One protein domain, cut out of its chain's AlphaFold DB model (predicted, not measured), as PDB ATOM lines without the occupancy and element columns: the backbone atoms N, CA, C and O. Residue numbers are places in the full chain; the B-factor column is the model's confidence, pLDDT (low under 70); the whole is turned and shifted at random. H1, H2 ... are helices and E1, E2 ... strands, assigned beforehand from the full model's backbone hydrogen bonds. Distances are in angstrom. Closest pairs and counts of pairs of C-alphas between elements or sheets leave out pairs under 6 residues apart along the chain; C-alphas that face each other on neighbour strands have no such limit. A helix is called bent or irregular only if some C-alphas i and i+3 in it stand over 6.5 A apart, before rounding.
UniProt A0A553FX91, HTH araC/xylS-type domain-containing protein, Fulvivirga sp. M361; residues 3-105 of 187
ATOM      1  N   SER A   3     120.380 261.061 318.104       72.12
ATOM      2  CA  SER A   3     119.618 261.956 318.978       72.12
ATOM      3  C   SER A   3     118.144 261.564 318.964       72.12
ATOM      4  O   SER A   3     117.564 261.319 317.906       72.12
ATOM      5  N   PHE A   4     117.547 261.511 320.151       74.75
ATOM      6  CA  PHE A   4     116.149 261.141 320.362       74.75
ATOM      7  C   PHE A   4     115.409 262.323 320.982       74.75
ATOM      8  O   PHE A   4     115.855 262.866 321.992       74.75
ATOM      9  N   PHE A   5     114.278 262.700 320.393       71.69
ATOM     10  CA  PHE A   5     113.467 263.824 320.852       71.69
ATOM     11  C   PHE A   5     112.235 263.329 321.580       71.69
ATOM     12  O   PHE A   5     111.251 262.918 320.975       71.69
ATOM     13  N   LEU A   6     112.315 263.338 322.902       67.75
ATOM     14  CA  LEU A   6     111.302 262.747 323.753       67.75
ATOM     15  C   LEU A   6     110.427 263.844 324.344       67.75
ATOM     16  O   LEU A   6     110.910 264.761 325.002       67.75
ATOM     17  N   THR A   7     109.127 263.717 324.126       66.19
ATOM     18  CA  THR A   7     108.113 264.442 324.894       66.19
ATOM     19  C   THR A   7     107.696 263.650 326.128       66.19
ATOM     20  O   THR A   7     108.042 262.479 326.288       66.19
ATOM     21  N   GLU A   8     106.884 264.271 326.977       64.19
ATOM     22  CA  GLU A   8     106.394 263.713 328.243       64.19
ATOM     23  C   GLU A   8     105.531 262.443 328.081       64.19
ATOM     24  O   GLU A   8     105.250 261.744 329.053       64.19
ATOM     25  N   PHE A   9     105.145 262.124 326.846       61.75
ATOM     26  CA  PHE A   9     104.434 260.904 326.470       61.75
ATOM     27  C   PHE A   9     105.332 259.680 326.286       61.75
ATOM     28  O   PHE A   9     104.824 258.567 326.134       61.75
ATOM     29  N   HIS A  10     106.651 259.861 326.260       69.38
ATOM     30  CA  HIS A  10     107.590 258.776 326.020       69.38
ATOM     31  C   HIS A  10     108.128 258.217 327.337       69.38
ATOM     32  O   HIS A  10     108.618 258.949 328.194       69.38
ATOM     33  N   THR A  11     108.087 256.892 327.473       59.28
ATOM     34  CA  THR A  11     108.774 256.171 328.554       59.28
ATOM     35  C   THR A  11     110.058 255.570 327.988       59.28
ATOM     36  O   THR A  11     110.014 254.851 326.992       59.28
ATOM     37  N   ILE A  12     111.204 255.856 328.610       66.88
ATOM     38  CA  ILE A  12     112.499 255.295 328.205       66.88
ATOM     39  C   ILE A  12     112.814 254.082 329.082       66.88
ATOM     40  O   ILE A  12     112.833 254.194 330.305       66.88
ATOM     41  N   LYS A  13     113.147 252.947 328.461       68.00
ATOM     42  CA  LYS A  13     113.792 251.812 329.131       68.00
ATOM     43  C   LYS A  13     115.181 251.614 328.525       68.00
ATOM     44  O   LYS A  13     115.298 251.272 327.352       68.00
ATOM     45  N   ILE A  14     116.232 251.858 329.306       69.25
ATOM     46  CA  ILE A  14     117.619 251.695 328.847       69.25
ATOM     47  C   ILE A  14     117.995 250.215 328.982       69.25
ATOM     48  O   ILE A  14     117.999 249.685 330.088       69.25
ATOM     49  N   ILE A  15     118.281 249.551 327.859       72.69
ATOM     50  CA  ILE A  15     118.648 248.120 327.824       72.69
ATOM     51  C   ILE A  15     120.171 247.948 327.891       72.69
ATOM     52  O   ILE A  15     120.672 247.123 328.646       72.69
ATOM     53  N   SER A  16     120.922 248.747 327.128       61.31
ATOM     54  CA  SER A  16     122.381 248.851 327.230       61.31
ATOM     55  C   SER A  16     122.836 250.178 326.623       61.31
ATOM     56  O   SER A  16     122.240 250.653 325.654       61.31
ATOM     57  N   THR A  17     123.865 250.804 327.190       65.38
ATOM     58  CA  THR A  17     124.457 252.023 326.630       65.38
ATOM     59  C   THR A  17     125.874 252.234 327.156       65.38
ATOM     60  O   THR A  17     126.165 251.886 328.296       65.38
ATOM     61  N   LYS A  18     126.758 252.815 326.332       70.25
ATOM     62  CA  LYS A  18     128.108 253.216 326.764       70.25
ATOM     63  C   LYS A  18     128.114 254.611 327.394       70.25
ATOM     64  O   LYS A  18     128.726 254.795 328.439       70.25
ATOM     65  N   ARG A  19     127.447 255.592 326.772       75.44
ATOM     66  CA  ARG A  19     127.281 256.973 327.269       75.44
ATOM     67  C   ARG A  19     125.992 257.573 326.701       75.44
ATOM     68  O   ARG A  19     125.711 257.398 325.519       75.44
ATOM     69  N   ILE A  20     125.234 258.289 327.532       81.75
ATOM     70  CA  ILE A  20     124.043 259.059 327.134       81.75
ATOM     71  C   ILE A  20     124.189 260.475 327.680       81.75
ATOM     72  O   ILE A  20     124.661 260.668 328.798       81.75
ATOM     73  N   ARG A  21     123.776 261.453 326.880       84.88
ATOM     74  CA  ARG A  21     123.697 262.864 327.248       84.88
ATOM     75  C   ARG A  21     122.235 263.300 327.189       84.88
ATOM     76  O   ARG A  21     121.525 262.913 326.263       84.88
ATOM     77  N   PHE A  22     121.796 264.082 328.171       86.31
ATOM     78  CA  PHE A  22     120.423 264.578 328.257       86.31
ATOM     79  C   PHE A  22     120.408 266.101 328.173       86.31
ATOM     80  O   PHE A  22     121.006 266.764 329.012       86.31
ATOM     81  N   LEU A  23     119.679 266.638 327.196       87.19
ATOM     82  CA  LEU A  23     119.313 268.051 327.144       87.19
ATOM     83  C   LEU A  23     117.843 268.162 327.558       87.19
ATOM     84  O   LEU A  23     116.958 267.754 326.807       87.19
ATOM     85  N   ARG A  24     117.586 268.649 328.776       86.81
ATOM     86  CA  ARG A  24     116.235 268.757 329.345       86.81
ATOM     87  C   ARG A  24     115.877 270.219 329.561       86.81
ATOM     88  O   ARG A  24     116.607 270.935 330.232       86.81
ATOM     89  N   PHE A  25     114.721 270.621 329.059       85.31
ATOM     90  CA  PHE A  25     114.172 271.966 329.209       85.31
ATOM     91  C   PHE A  25     112.657 271.879 329.395       85.31
ATOM     92  O   PHE A  25     112.035 270.872 329.049       85.31
ATOM     93  N   ASN A  26     112.063 272.917 329.979       79.31
ATOM     94  CA  ASN A  26     110.616 273.015 330.128       79.31
ATOM     95  C   ASN A  26     110.013 273.867 329.001       79.31
ATOM     96  O   ASN A  26     110.715 274.552 328.256       79.31
ATOM     97  N   ARG A  27     108.687 273.810 328.868       73.31
ATOM     98  CA  ARG A  27     107.972 274.557 327.835       73.31
ATOM     99  C   ARG A  27     108.157 276.082 327.958       73.31
ATOM    100  O   ARG A  27     108.452 276.679 326.929       73.31
ATOM    101  N   PRO A  28     108.047 276.713 329.149       77.00
ATOM    102  CA  PRO A  28     108.309 278.146 329.294       77.00
ATOM    103  C   PRO A  28     109.697 278.572 328.819       77.00
ATOM    104  O   PRO A  28     109.797 279.582 328.145       77.00
ATOM    105  N   PHE A  29     110.740 277.785 329.098       80.69
ATOM    106  CA  PHE A  29     112.113 278.062 328.675       80.69
ATOM    107  C   PHE A  29     112.264 278.072 327.149       80.69
ATOM    108  O   PHE A  29     113.009 278.873 326.600       80.69
ATOM    109  N   TYR A  30     111.550 277.189 326.451       74.62
ATOM    110  CA  TYR A  30     111.627 277.080 324.995       74.62
ATOM    111  C   TYR A  30     110.680 278.039 324.260       74.62
ATOM    112  O   TYR A  30     111.093 278.680 323.293       74.62
ATOM    113  N   CYS A  31     109.428 278.178 324.710       63.47
ATOM    114  CA  CYS A  31     108.426 278.962 323.983       63.47
ATOM    115  C   CYS A  31     108.653 280.494 324.079       63.47
ATOM    116  O   CYS A  31     107.936 281.236 323.419       63.47
ATOM    117  N   VAL A  32     109.669 281.007 324.801       58.41
ATOM    118  CA  VAL A  32     110.100 282.427 324.663       58.41
ATOM    119  C   VAL A  32     110.520 282.749 323.215       58.41
ATOM    120  O   VAL A  32     110.494 283.895 322.775       58.41
ATOM    121  N   LEU A  33     110.849 281.720 322.429       55.00
ATOM    122  CA  LEU A  33     111.401 281.822 321.081       55.00
ATOM    123  C   LEU A  33     110.351 281.685 319.949       55.00
ATOM    124  O   LEU A  33     110.752 281.670 318.779       55.00
ATOM    125  N   ASP A  34     109.049 281.585 320.279       56.00
ATOM    126  CA  ASP A  34     107.895 281.175 319.433       56.00
ATOM    127  C   ASP A  34     107.493 282.176 318.310       56.00
ATOM    128  O   ASP A  34     106.332 282.546 318.157       56.00
ATOM    129  N   HIS A  35     108.440 282.601 317.469       53.59
ATOM    130  CA  HIS A  35     108.141 283.371 316.244       53.59
ATOM    131  C   HIS A  35     108.336 282.570 314.938       53.59
ATOM    132  O   HIS A  35     108.087 283.107 313.864       53.59
ATOM    133  N   ASP A  36     108.783 281.308 315.001       56.31
ATOM    134  CA  ASP A  36     109.066 280.471 313.820       56.31
ATOM    135  C   ASP A  36     108.317 279.134 313.905       56.31
ATOM    136  O   ASP A  36     108.665 278.276 314.716       56.31
ATOM    137  N   ASP A  37     107.288 278.951 313.071       58.28
ATOM    138  CA  ASP A  37     106.396 277.786 313.108       58.28
ATOM    139  C   ASP A  37     107.136 276.442 312.954       58.28
ATOM    140  O   ASP A  37     106.691 275.438 313.518       58.28
ATOM    141  N   GLU A  38     108.286 276.398 312.270       56.72
ATOM    142  CA  GLU A  38     109.016 275.147 312.026       56.72
ATOM    143  C   GLU A  38     109.859 274.681 313.221       56.72
ATOM    144  O   GLU A  38     110.044 273.477 313.424       56.72
ATOM    145  N   VAL A  39     110.345 275.637 314.015       55.12
ATOM    146  CA  VAL A  39     111.203 275.443 315.197       55.12
ATOM    147  C   VAL A  39     110.463 275.886 316.462       55.12
ATOM    148  O   VAL A  39     111.077 276.246 317.458       55.12
ATOM    149  N   SER A  40     109.134 275.932 316.412       59.34
ATOM    150  CA  SER A  40     108.293 276.323 317.540       59.34
ATOM    151  C   SER A  40     107.958 275.122 318.416       59.34
ATOM    152  O   SER A  40     108.260 273.959 318.110       59.34
ATOM    153  N   CYS A  41     107.217 275.387 319.485       53.91
ATOM    154  CA  CYS A  41     106.481 274.379 320.234       53.91
ATOM    155  C   CYS A  41     105.483 273.582 319.349       53.91
ATOM    156  O   CYS A  41     104.939 272.598 319.820       53.91
ATOM    157  N   LYS A  42     105.261 273.927 318.070       60.03
ATOM    158  CA  LYS A  42     104.495 273.139 317.081       60.03
ATOM    159  C   LYS A  42     105.385 272.379 316.092       60.03
ATOM    160  O   LYS A  42     104.864 271.822 315.136       60.03
ATOM    161  N   GLY A  43     106.704 272.373 316.275       66.81
ATOM    162  CA  GLY A  43     107.652 271.806 315.319       66.81
ATOM    163  C   GLY A  43     107.560 270.284 315.166       66.81
ATOM    164  O   GLY A  43     107.070 269.553 316.036       66.81
ATOM    165  N   VAL A  44     108.085 269.786 314.044       69.25
ATOM    166  CA  VAL A  44     108.062 268.358 313.672       69.25
ATOM    167  C   VAL A  44     108.767 267.441 314.684       69.25
ATOM    168  O   VAL A  44     108.437 266.262 314.777       69.25
ATOM    169  N   LEU A  45     109.686 267.991 315.486       74.69
ATOM    170  CA  LEU A  45     110.450 267.252 316.494       74.69
ATOM    171  C   LEU A  45     109.638 266.830 317.729       74.69
ATOM    172  O   LEU A  45     110.062 265.927 318.436       74.69
ATOM    173  N   PHE A  46     108.500 267.463 318.025       71.31
ATOM    174  CA  PHE A  46     107.794 267.210 319.294       71.31
ATOM    175  C   PHE A  46     106.376 266.679 319.110       71.31
ATOM    176  O   PHE A  46     105.930 265.848 319.897       71.31
ATOM    177  N   PHE A  47     105.672 267.114 318.064       65.44
ATOM    178  CA  PHE A  47     104.241 266.828 317.910       65.44
ATOM    179  C   PHE A  47     103.895 266.030 316.650       65.44
ATOM    180  O   PHE A  47     102.728 265.965 316.273       65.44
ATOM    181  N   GLY A  48     104.884 265.413 315.993       62.31
ATOM    182  CA  GLY A  48     104.679 264.556 314.820       62.31
ATOM    183  C   GLY A  48     103.645 263.437 315.030       62.31
ATOM    184  O   GLY A  48     103.310 263.067 316.153       62.31
ATOM    185  N   ALA A  49     103.127 262.896 313.923       54.88
ATOM    186  CA  ALA A  49     101.865 262.158 313.897       54.88
ATOM    187  C   ALA A  49     101.811 260.828 314.674       54.88
ATOM    188  O   ALA A  49     100.710 260.327 314.867       54.88
ATOM    189  N   SER A  50     102.940 260.273 315.139       54.31
ATOM    190  CA  SER A  50     103.003 259.134 316.090       54.31
ATOM    191  C   SER A  50     104.410 258.568 316.289       54.31
ATOM    192  O   SER A  50     104.618 257.770 317.200       54.31
ATOM    193  N   GLN A  51     105.378 258.915 315.437       60.41
ATOM    194  CA  GLN A  51     106.723 258.351 315.525       60.41
ATOM    195  C   GLN A  51     107.662 259.290 316.274       60.41
ATOM    196  O   GLN A  51     107.745 260.479 315.966       60.41
ATOM    197  N   LEU A  52     108.381 258.721 317.243       67.62
ATOM    198  CA  LEU A  52     109.499 259.373 317.905       67.62
ATOM    199  C   LEU A  52     110.495 259.841 316.830       67.62
ATOM    200  O   LEU A  52     111.005 258.986 316.099       67.62
ATOM    201  N   PRO A  53     110.801 261.146 316.713       72.44
ATOM    202  CA  PRO A  53     111.797 261.591 315.758       72.44
ATOM    203  C   PRO A  53     113.165 261.109 316.235       72.44
ATOM    204  O   PRO A  53     113.719 261.582 317.233       72.44
ATOM    205  N   VAL A  54     113.687 260.120 315.516       77.50
ATOM    206  CA  VAL A  54     115.044 259.613 315.686       77.50
ATOM    207  C   VAL A  54     115.911 260.291 314.646       77.50
ATOM    208  O   VAL A  54     115.698 260.126 313.447       77.50
ATOM    209  N   ILE A  55     116.899 261.046 315.106       82.81
ATOM    210  CA  ILE A  55     117.856 261.715 314.234       82.81
ATOM    211  C   ILE A  55     119.158 260.937 314.284       82.81
ATOM    212  O   ILE A  55     119.788 260.802 315.334       82.81
ATOM    213  N   THR A  56     119.565 260.418 313.137       83.44
ATOM    214  CA  THR A  56     120.886 259.845 312.934       83.44
ATOM    215  C   THR A  56     121.808 260.971 312.501       83.44
ATOM    216  O   THR A  56     121.583 261.581 311.465       83.44
ATOM    217  N   LEU A  57     122.827 261.267 313.310       85.12
ATOM    218  CA  LEU A  57     123.813 262.293 312.979       85.12
ATOM    219  C   LEU A  57     124.815 261.708 311.974       85.12
ATOM    220  O   LEU A  57     125.509 260.749 312.349       85.12
ATOM    221  N   PRO A  58     124.916 262.273 310.754       86.81
ATOM    222  CA  PRO A  58     125.987 261.957 309.813       86.81
ATOM    223  C   PRO A  58     127.353 262.297 310.417       86.81
ATOM    224  O   PRO A  58     127.452 263.213 311.236       86.81
ATOM    225  N   GLU A  59     128.408 261.586 310.016       86.44
ATOM    226  CA  GLU A  59     129.754 261.761 310.586       86.44
ATOM    227  C   GLU A  59     130.268 263.203 310.470       86.44
ATOM    228  O   GLU A  59     130.823 263.745 311.426       86.44
ATOM    229  N   GLU A  60     129.983 263.854 309.344       88.88
ATOM    230  CA  GLU A  60     130.323 265.254 309.066       88.88
ATOM    231  C   GLU A  60     129.672 266.260 310.035       88.88
ATOM    232  O   GLU A  60     130.250 267.306 310.330       88.88
ATOM    233  N   GLU A  61     128.506 265.937 310.606       89.69
ATOM    234  CA  GLU A  61     127.797 266.811 311.547       89.69
ATOM    235  C   GLU A  61     128.187 266.536 313.008       89.69
ATOM    236  O   GLU A  61     127.979 267.398 313.863       89.69
ATOM    237  N   ILE A  62     128.812 265.392 313.326       88.94
ATOM    238  CA  ILE A  62     129.156 265.021 314.714       88.94
ATOM    239  C   ILE A  62     129.994 266.110 315.387       88.94
ATOM    240  O   ILE A  62     129.655 266.554 316.484       88.94
ATOM    241  N   LYS A  63     131.049 266.597 314.719       90.75
ATOM    242  CA  LYS A  63     131.942 267.623 315.282       90.75
ATOM    243  C   LYS A  63     131.180 268.888 315.681       90.75
ATOM    244  O   LYS A  63     131.426 269.462 316.735       90.75
ATOM    245  N   LYS A  64     130.228 269.313 314.854       91.31
ATOM    246  CA  LYS A  64     129.406 270.506 315.092       91.31
ATOM    247  C   LYS A  64     128.490 270.341 316.306       91.31
ATOM    248  O   LYS A  64     128.332 271.289 317.072       91.31
ATOM    249  N   PHE A  65     127.909 269.156 316.494       91.50
ATOM    250  CA  PHE A  65     127.087 268.848 317.666       91.50
ATOM    251  C   PHE A  65     127.915 268.722 318.950       91.50
ATOM    252  O   PHE A  65     127.453 269.169 319.996       91.50
ATOM    253  N   GLU A  66     129.133 268.178 318.877       92.25
ATOM    254  CA  GLU A  66     130.054 268.141 320.023       92.25
ATOM    255  C   GLU A  66     130.473 269.549 320.457       92.25
ATOM    256  O   GLU A  66     130.377 269.859 321.639       92.25
ATOM    257  N   ILE A  67     130.821 270.434 319.515       94.25
ATOM    258  CA  ILE A  67     131.136 271.841 319.828       94.25
ATOM    259  C   ILE A  67     129.932 272.526 320.487       94.25
ATOM    260  O   ILE A  67     130.073 273.245 321.469       94.25
ATOM    261  N   LEU A  68     128.722 272.294 319.970       94.06
ATOM    262  CA  LEU A  68     127.505 272.851 320.562       94.06
ATOM    263  C   LEU A  68     127.262 272.332 321.983       94.06
ATOM    264  O   LEU A  68     126.855 273.102 322.846       94.06
ATOM    265  N   TRP A  69     127.542 271.053 322.230       93.62
ATOM    266  CA  TRP A  69     127.444 270.448 323.555       93.62
ATOM    267  C   TRP A  69     128.463 271.016 324.547       93.62
ATOM    268  O   TRP A  69     128.124 271.287 325.699       93.62
ATOM    269  N   GLU A  70     129.707 271.197 324.111       95.19
ATOM    270  CA  GLU A  70     130.759 271.808 324.919       95.19
ATOM    271  C   GLU A  70     130.384 273.238 325.303       95.19
ATOM    272  O   GLU A  70     130.398 273.570 326.484       95.19
ATOM    273  N   MET A  71     129.917 274.037 324.338       95.44
ATOM    274  CA  MET A  71     129.420 275.380 324.630       95.44
ATOM    275  C   MET A  71     128.274 275.344 325.648       95.44
ATOM    276  O   MET A  71     128.255 276.176 326.546       95.44
ATOM    277  N   PHE A  72     127.318 274.405 325.542       95.12
ATOM    278  CA  PHE A  72     126.238 274.300 326.537       95.12
ATOM    279  C   PHE A  72     126.795 274.030 327.930       95.12
ATOM    280  O   PHE A  72     126.293 274.574 328.904       95.12
ATOM    281  N   SER A  73     127.805 273.166 328.017       94.25
ATOM    282  CA  SER A  73     128.411 272.785 329.292       94.25
ATOM    283  C   SER A  73     129.112 273.982 329.934       94.25
ATOM    284  O   SER A  73     128.909 274.218 331.116       94.25
ATOM    285  N   ILE A  74     129.842 274.771 329.138       95.56
ATOM    286  CA  ILE A  74     130.486 276.014 329.585       95.56
ATOM    287  C   ILE A  74     129.435 277.032 330.042       95.56
ATOM    288  O   ILE A  74     129.535 277.566 331.139       95.56
ATOM    289  N   GLU A  75     128.393 277.267 329.241       96.31
ATOM    290  CA  GLU A  75     127.359 278.254 329.571       96.31
ATOM    291  C   GLU A  75     126.561 277.869 330.828       96.31
ATOM    292  O   GLU A  75     126.148 278.730 331.596       96.31
ATOM    293  N   MET A  76     126.378 276.574 331.096       93.06
ATOM    294  CA  MET A  76     125.742 276.099 332.332       93.06
ATOM    295  C   MET A  76     126.556 276.412 333.599       93.06
ATOM    296  O   MET A  76     125.986 276.403 334.688       93.06
ATOM    297  N   GLU A  77     127.859 276.675 333.473       94.88
ATOM    298  CA  GLU A  77     128.739 277.076 334.580       94.88
ATOM    299  C   GLU A  77     128.804 278.602 334.765       94.88
ATOM    300  O   GLU A  77     129.216 279.070 335.831       94.88
ATOM    301  N   SER A  78     128.369 279.383 333.768       92.00
ATOM    302  CA  SER A  78     128.208 280.836 333.889       92.00
ATOM    303  C   SER A  78     127.196 281.186 334.988       92.00
ATOM    304  O   SER A  78     126.257 280.440 335.254       92.00
ATOM    305  N   ASN A  79     127.360 282.334 335.643       87.31
ATOM    306  CA  ASN A  79     126.403 282.808 336.646       87.31
ATOM    307  C   ASN A  79     126.225 284.322 336.528       87.31
ATOM    308  O   ASN A  79     126.688 285.096 337.368       87.31
ATOM    309  N   ASP A  80     125.600 284.730 335.432       93.38
ATOM    310  CA  ASP A  80     125.201 286.107 335.188       93.38
ATOM    311  C   ASP A  80     123.739 286.181 334.724       93.38
ATOM    312  O   ASP A  80     123.055 285.173 334.534       93.38
ATOM    313  N   ASN A  81     123.245 287.405 334.550       90.88
ATOM    314  CA  ASN A  81     121.857 287.646 334.164       90.88
ATOM    315  C   ASN A  81     121.561 287.310 332.685       90.88
ATOM    316  O   ASN A  81     120.404 287.390 332.284       90.88
ATOM    317  N   LEU A  82     122.575 286.973 331.878       92.62
ATOM    318  CA  LEU A  82     122.465 286.667 330.445       92.62
ATOM    319  C   LEU A  82     122.511 285.162 330.155       92.62
ATOM    320  O   LEU A  82     122.151 284.745 329.053       92.62
ATOM    321  N   GLN A  83     122.897 284.345 331.139       93.62
ATOM    322  CA  GLN A  83     123.020 282.896 331.002       93.62
ATOM    323  C   GLN A  83     121.775 282.249 330.380       93.62
ATOM    324  O   GLN A  83     121.858 281.451 329.444       93.62
ATOM    325  N   ILE A  84     120.593 282.594 330.896       90.56
ATOM    326  CA  ILE A  84     119.327 282.011 330.439       90.56
ATOM    327  C   ILE A  84     119.090 282.334 328.960       90.56
ATOM    328  O   ILE A  84     118.741 281.433 328.195       90.56
ATOM    329  N   ASP A  85     119.319 283.581 328.549       90.19
ATOM    330  CA  ASP A  85     119.131 284.018 327.165       90.19
ATOM    331  C   ASP A  85     120.106 283.293 326.226       90.19
ATOM    332  O   ASP A  85     119.708 282.807 325.161       90.19
ATOM    333  N   MET A  86     121.363 283.122 326.646       93.56
ATOM    334  CA  MET A  86     122.365 282.391 325.872       93.56
ATOM    335  C   MET A  86     121.987 280.914 325.706       93.56
ATOM    336  O   MET A  86     121.946 280.395 324.583       93.56
ATOM    337  N   LEU A  87     121.611 280.241 326.799       93.19
ATOM    338  CA  LEU A  87     121.158 278.850 326.761       93.19
ATOM    339  C   LEU A  87     119.920 278.679 325.866       93.19
ATOM    340  O   LEU A  87     119.825 277.689 325.134       93.19
ATOM    341  N   GLN A  88     118.990 279.640 325.867       90.38
ATOM    342  CA  GLN A  88     117.835 279.635 324.965       90.38
ATOM    343  C   GLN A  88     118.254 279.765 323.495       90.38
ATOM    344  O   GLN A  88     117.793 278.990 322.652       90.38
ATOM    345  N   MET A  89     119.162 280.687 323.165       89.94
ATOM    346  CA  MET A  89     119.674 280.846 321.798       89.94
ATOM    347  C   MET A  89     120.382 279.581 321.301       89.94
ATOM    348  O   MET A  89     120.192 279.143 320.160       89.94
ATOM    349  N   MET A  90     121.167 278.949 322.168       92.69
ATOM    350  CA  MET A  90     121.865 277.707 321.857       92.69
ATOM    351  C   MET A  90     120.899 276.536 321.701       92.69
ATOM    352  O   MET A  90     121.054 275.740 320.770       92.69
ATOM    353  N   LEU A  91     119.861 276.460 322.543       90.81
ATOM    354  CA  LEU A  91     118.774 275.494 322.392       90.81
ATOM    355  C   LEU A  91     118.082 275.678 321.045       90.81
ATOM    356  O   LEU A  91     117.948 274.708 320.299       90.81
ATOM    357  N   LYS A  92     117.732 276.913 320.672       88.25
ATOM    358  CA  LYS A  92     117.144 277.212 319.359       88.25
ATOM    359  C   LYS A  92     118.024 276.696 318.228       88.25
ATOM    360  O   LYS A  92     117.543 276.016 317.323       88.25
ATOM    361  N   ARG A  93     119.330 276.970 318.295       91.06
ATOM    362  CA  ARG A  93     120.296 276.493 317.302       91.06
ATOM    363  C   ARG A  93     120.328 274.968 317.238       91.06
ATOM    364  O   ARG A  93     120.262 274.423 316.139       91.06
ATOM    365  N   TYR A  94     120.392 274.284 318.382       90.94
ATOM    366  CA  TYR A  94     120.362 272.820 318.452       90.94
ATOM    367  C   TYR A  94     119.115 272.260 317.754       90.94
ATOM    368  O   TYR A  94     119.214 271.385 316.891       90.94
ATOM    369  N   LEU A  95     117.945 272.823 318.059       87.19
ATOM    370  CA  LEU A  95     116.663 272.406 317.495       87.19
ATOM    371  C   LEU A  95     116.554 272.676 315.990       87.19
ATOM    372  O   LEU A  95     116.035 271.827 315.265       87.19
ATOM    373  N   ILE A  96     117.098 273.791 315.493       86.94
ATOM    374  CA  ILE A  96     117.187 274.074 314.050       86.94
ATOM    375  C   ILE A  96     118.021 273.004 313.344       86.94
ATOM    376  O   ILE A  96     117.607 272.478 312.312       86.94
ATOM    377  N   LEU A  97     119.198 272.676 313.888       89.62
ATOM    378  CA  LEU A  97     120.089 271.681 313.288       89.62
ATOM    379  C   LEU A  97     119.428 270.308 313.228       89.62
ATOM    380  O   LEU A  97     119.411 269.671 312.177       89.62
ATOM    381  N   CYS A  98     118.811 269.893 314.330       87.56
ATOM    382  CA  CYS A  98     118.035 268.665 314.384       87.56
ATOM    383  C   CYS A  98     116.866 268.679 313.390       87.56
ATOM    384  O   CYS A  98     116.696 267.726 312.639       87.56
ATOM    385  N   THR A  99     116.109 269.769 313.298       83.88
ATOM    386  CA  THR A  99     114.998 269.882 312.339       83.88
ATOM    387  C   THR A  99     115.477 269.739 310.893       83.88
ATOM    388  O   THR A  99     114.852 269.026 310.108       83.88
ATOM    389  N   ARG A 100     116.610 270.360 310.537       85.94
ATOM    390  CA  ARG A 100     117.214 270.242 309.199       85.94
ATOM    391  C   ARG A 100     117.624 268.805 308.885       85.94
ATOM    392  O   ARG A 100     117.255 268.305 307.828       85.94
ATOM    393  N   LEU A 101     118.315 268.141 309.812       87.19
ATOM    394  CA  LEU A 101     118.703 266.739 309.651       87.19
ATOM    395  C   LEU A 101     117.484 265.830 309.533       87.19
ATOM    396  O   LEU A 101     117.417 265.002 308.634       87.19
ATOM    397  N   PHE A 102     116.482 266.021 310.390       83.00
ATOM    398  CA  PHE A 102     115.272 265.209 310.365       83.00
ATOM    399  C   PHE A 102     114.534 265.310 309.023       83.00
ATOM    400  O   PHE A 102     114.086 264.293 308.504       83.00
ATOM    401  N   LYS A 103     114.469 266.507 308.422       79.44
ATOM    402  CA  LYS A 103     113.872 266.732 307.092       79.44
ATOM    403  C   LYS A 103     114.621 266.053 305.942       79.44
ATOM    404  O   LYS A 103     114.020 265.820 304.900       79.44
ATOM    405  N   GLN A 104     115.913 265.776 306.107       82.56
ATOM    406  CA  GLN A 104     116.741 265.113 305.095       82.56
ATOM    407  C   GLN A 104     116.674 263.584 305.185       82.56
ATOM    408  O   GLN A 104     117.090 262.894 304.259       82.56
ATOM    409  N   GLN A 105     116.166 263.039 306.293       78.00
ATOM    410  CA  GLN A 105     116.035 261.598 306.454       78.00
ATOM    411  C   GLN A 105     114.841 261.064 305.662       78.00
ATOM    412  O   GLN A 105     113.773 261.669 305.638       78.00
TER     413      GLN A 105
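AT A GLANCE: This is residues 3 to 105 of the 187 residues of the protein "HTH araC/xylS-type domain-containing protein" of Fulvivirga sp. M361 (UniProt A0A553FX91). Two long helices, H3 and H4, lie side by side as a helical hairpin, with the short helices H1 and H2 and their loops over the side of H4 that is away from H3. The printed part opens with a long stretch that has no named element; within it residues 11 to 19 stick out as a loop, and residues 77 to 82 stand free at the hairpin's turn. The 103 printed residues hold four named helices and one named strand, in the order H1, H2, E1, H3, H4, and the class is mostly helix. The whole is compact, with a radius of gyration of the C-alphas of 14.2 A and spans of 38 by 33 by 28 A.

HOW THE PARTS SIT: Start at residues 3 to 4, a short pairing, antiparallel, with residues 54 to 55 of E1, residues 54 to 56, which pairs with no named strand. Go on to H1, residues 27 to 31, which touches H4, residues 83 to 104, through residues 88 to 92 of H4 alone; their closest C-alphas, of Tyr 30 and Gln 88, are 6.7 A apart. H2, residues 44 to 47, only just touches H4, with 3 pairs of C-alphas within 8 A, through residues 98 to 99 of H4 alone; the closest are those of Leu 45 and Thr 99, 6.7 A apart. The closest C-alphas of E1 and H4, of Ile 55 and Phe 102, are 5.8 A apart. H3, residues 59 to 77, touches H4 and forms a hairpin with it, at a shallow tilt of 17 degrees, opposite ways; the closest C-alphas, of Glu 75 and Gln 83, are 6.5 A apart. H4 is the hub, touching three helices, while H1 and H3 are apart, and so are H2 and H3. In H1 and H4 every O i to N i+4 pair is within hydrogen-bond range, in H3 12 of 15 are, and H2 is too short for such a pair.

IN THESE COORDINATES: Find C-alpha 27 at (107.972, 274.557, 327.835), where the five residues of H1 begin; the four of H2 and the three of E1 follow. From C-alpha 59 at (129.754, 261.761, 310.586) H3 runs 28.5 A to C-alpha 77; it is irregular, but only just, with C-alphas 60 and 63 6.8 A apart. H4 runs 32.0 A from C-alpha 83 to C-alpha 104 at (116.741, 265.113, 305.095).

THE WHOLE: The two C-alphas farthest apart, of Ile 15 and Asn 81, are 40.2 A apart. The printed part has no cut; the link from H1 to H2 is long, with 12 residues, and those from E1 to H3 and from H3 to H4 are tight. The mean pLDDT of the printed part is 78.8, and residues 6 to 14, 16 to 17, 31 to 44 and 47 to 52 are under 70.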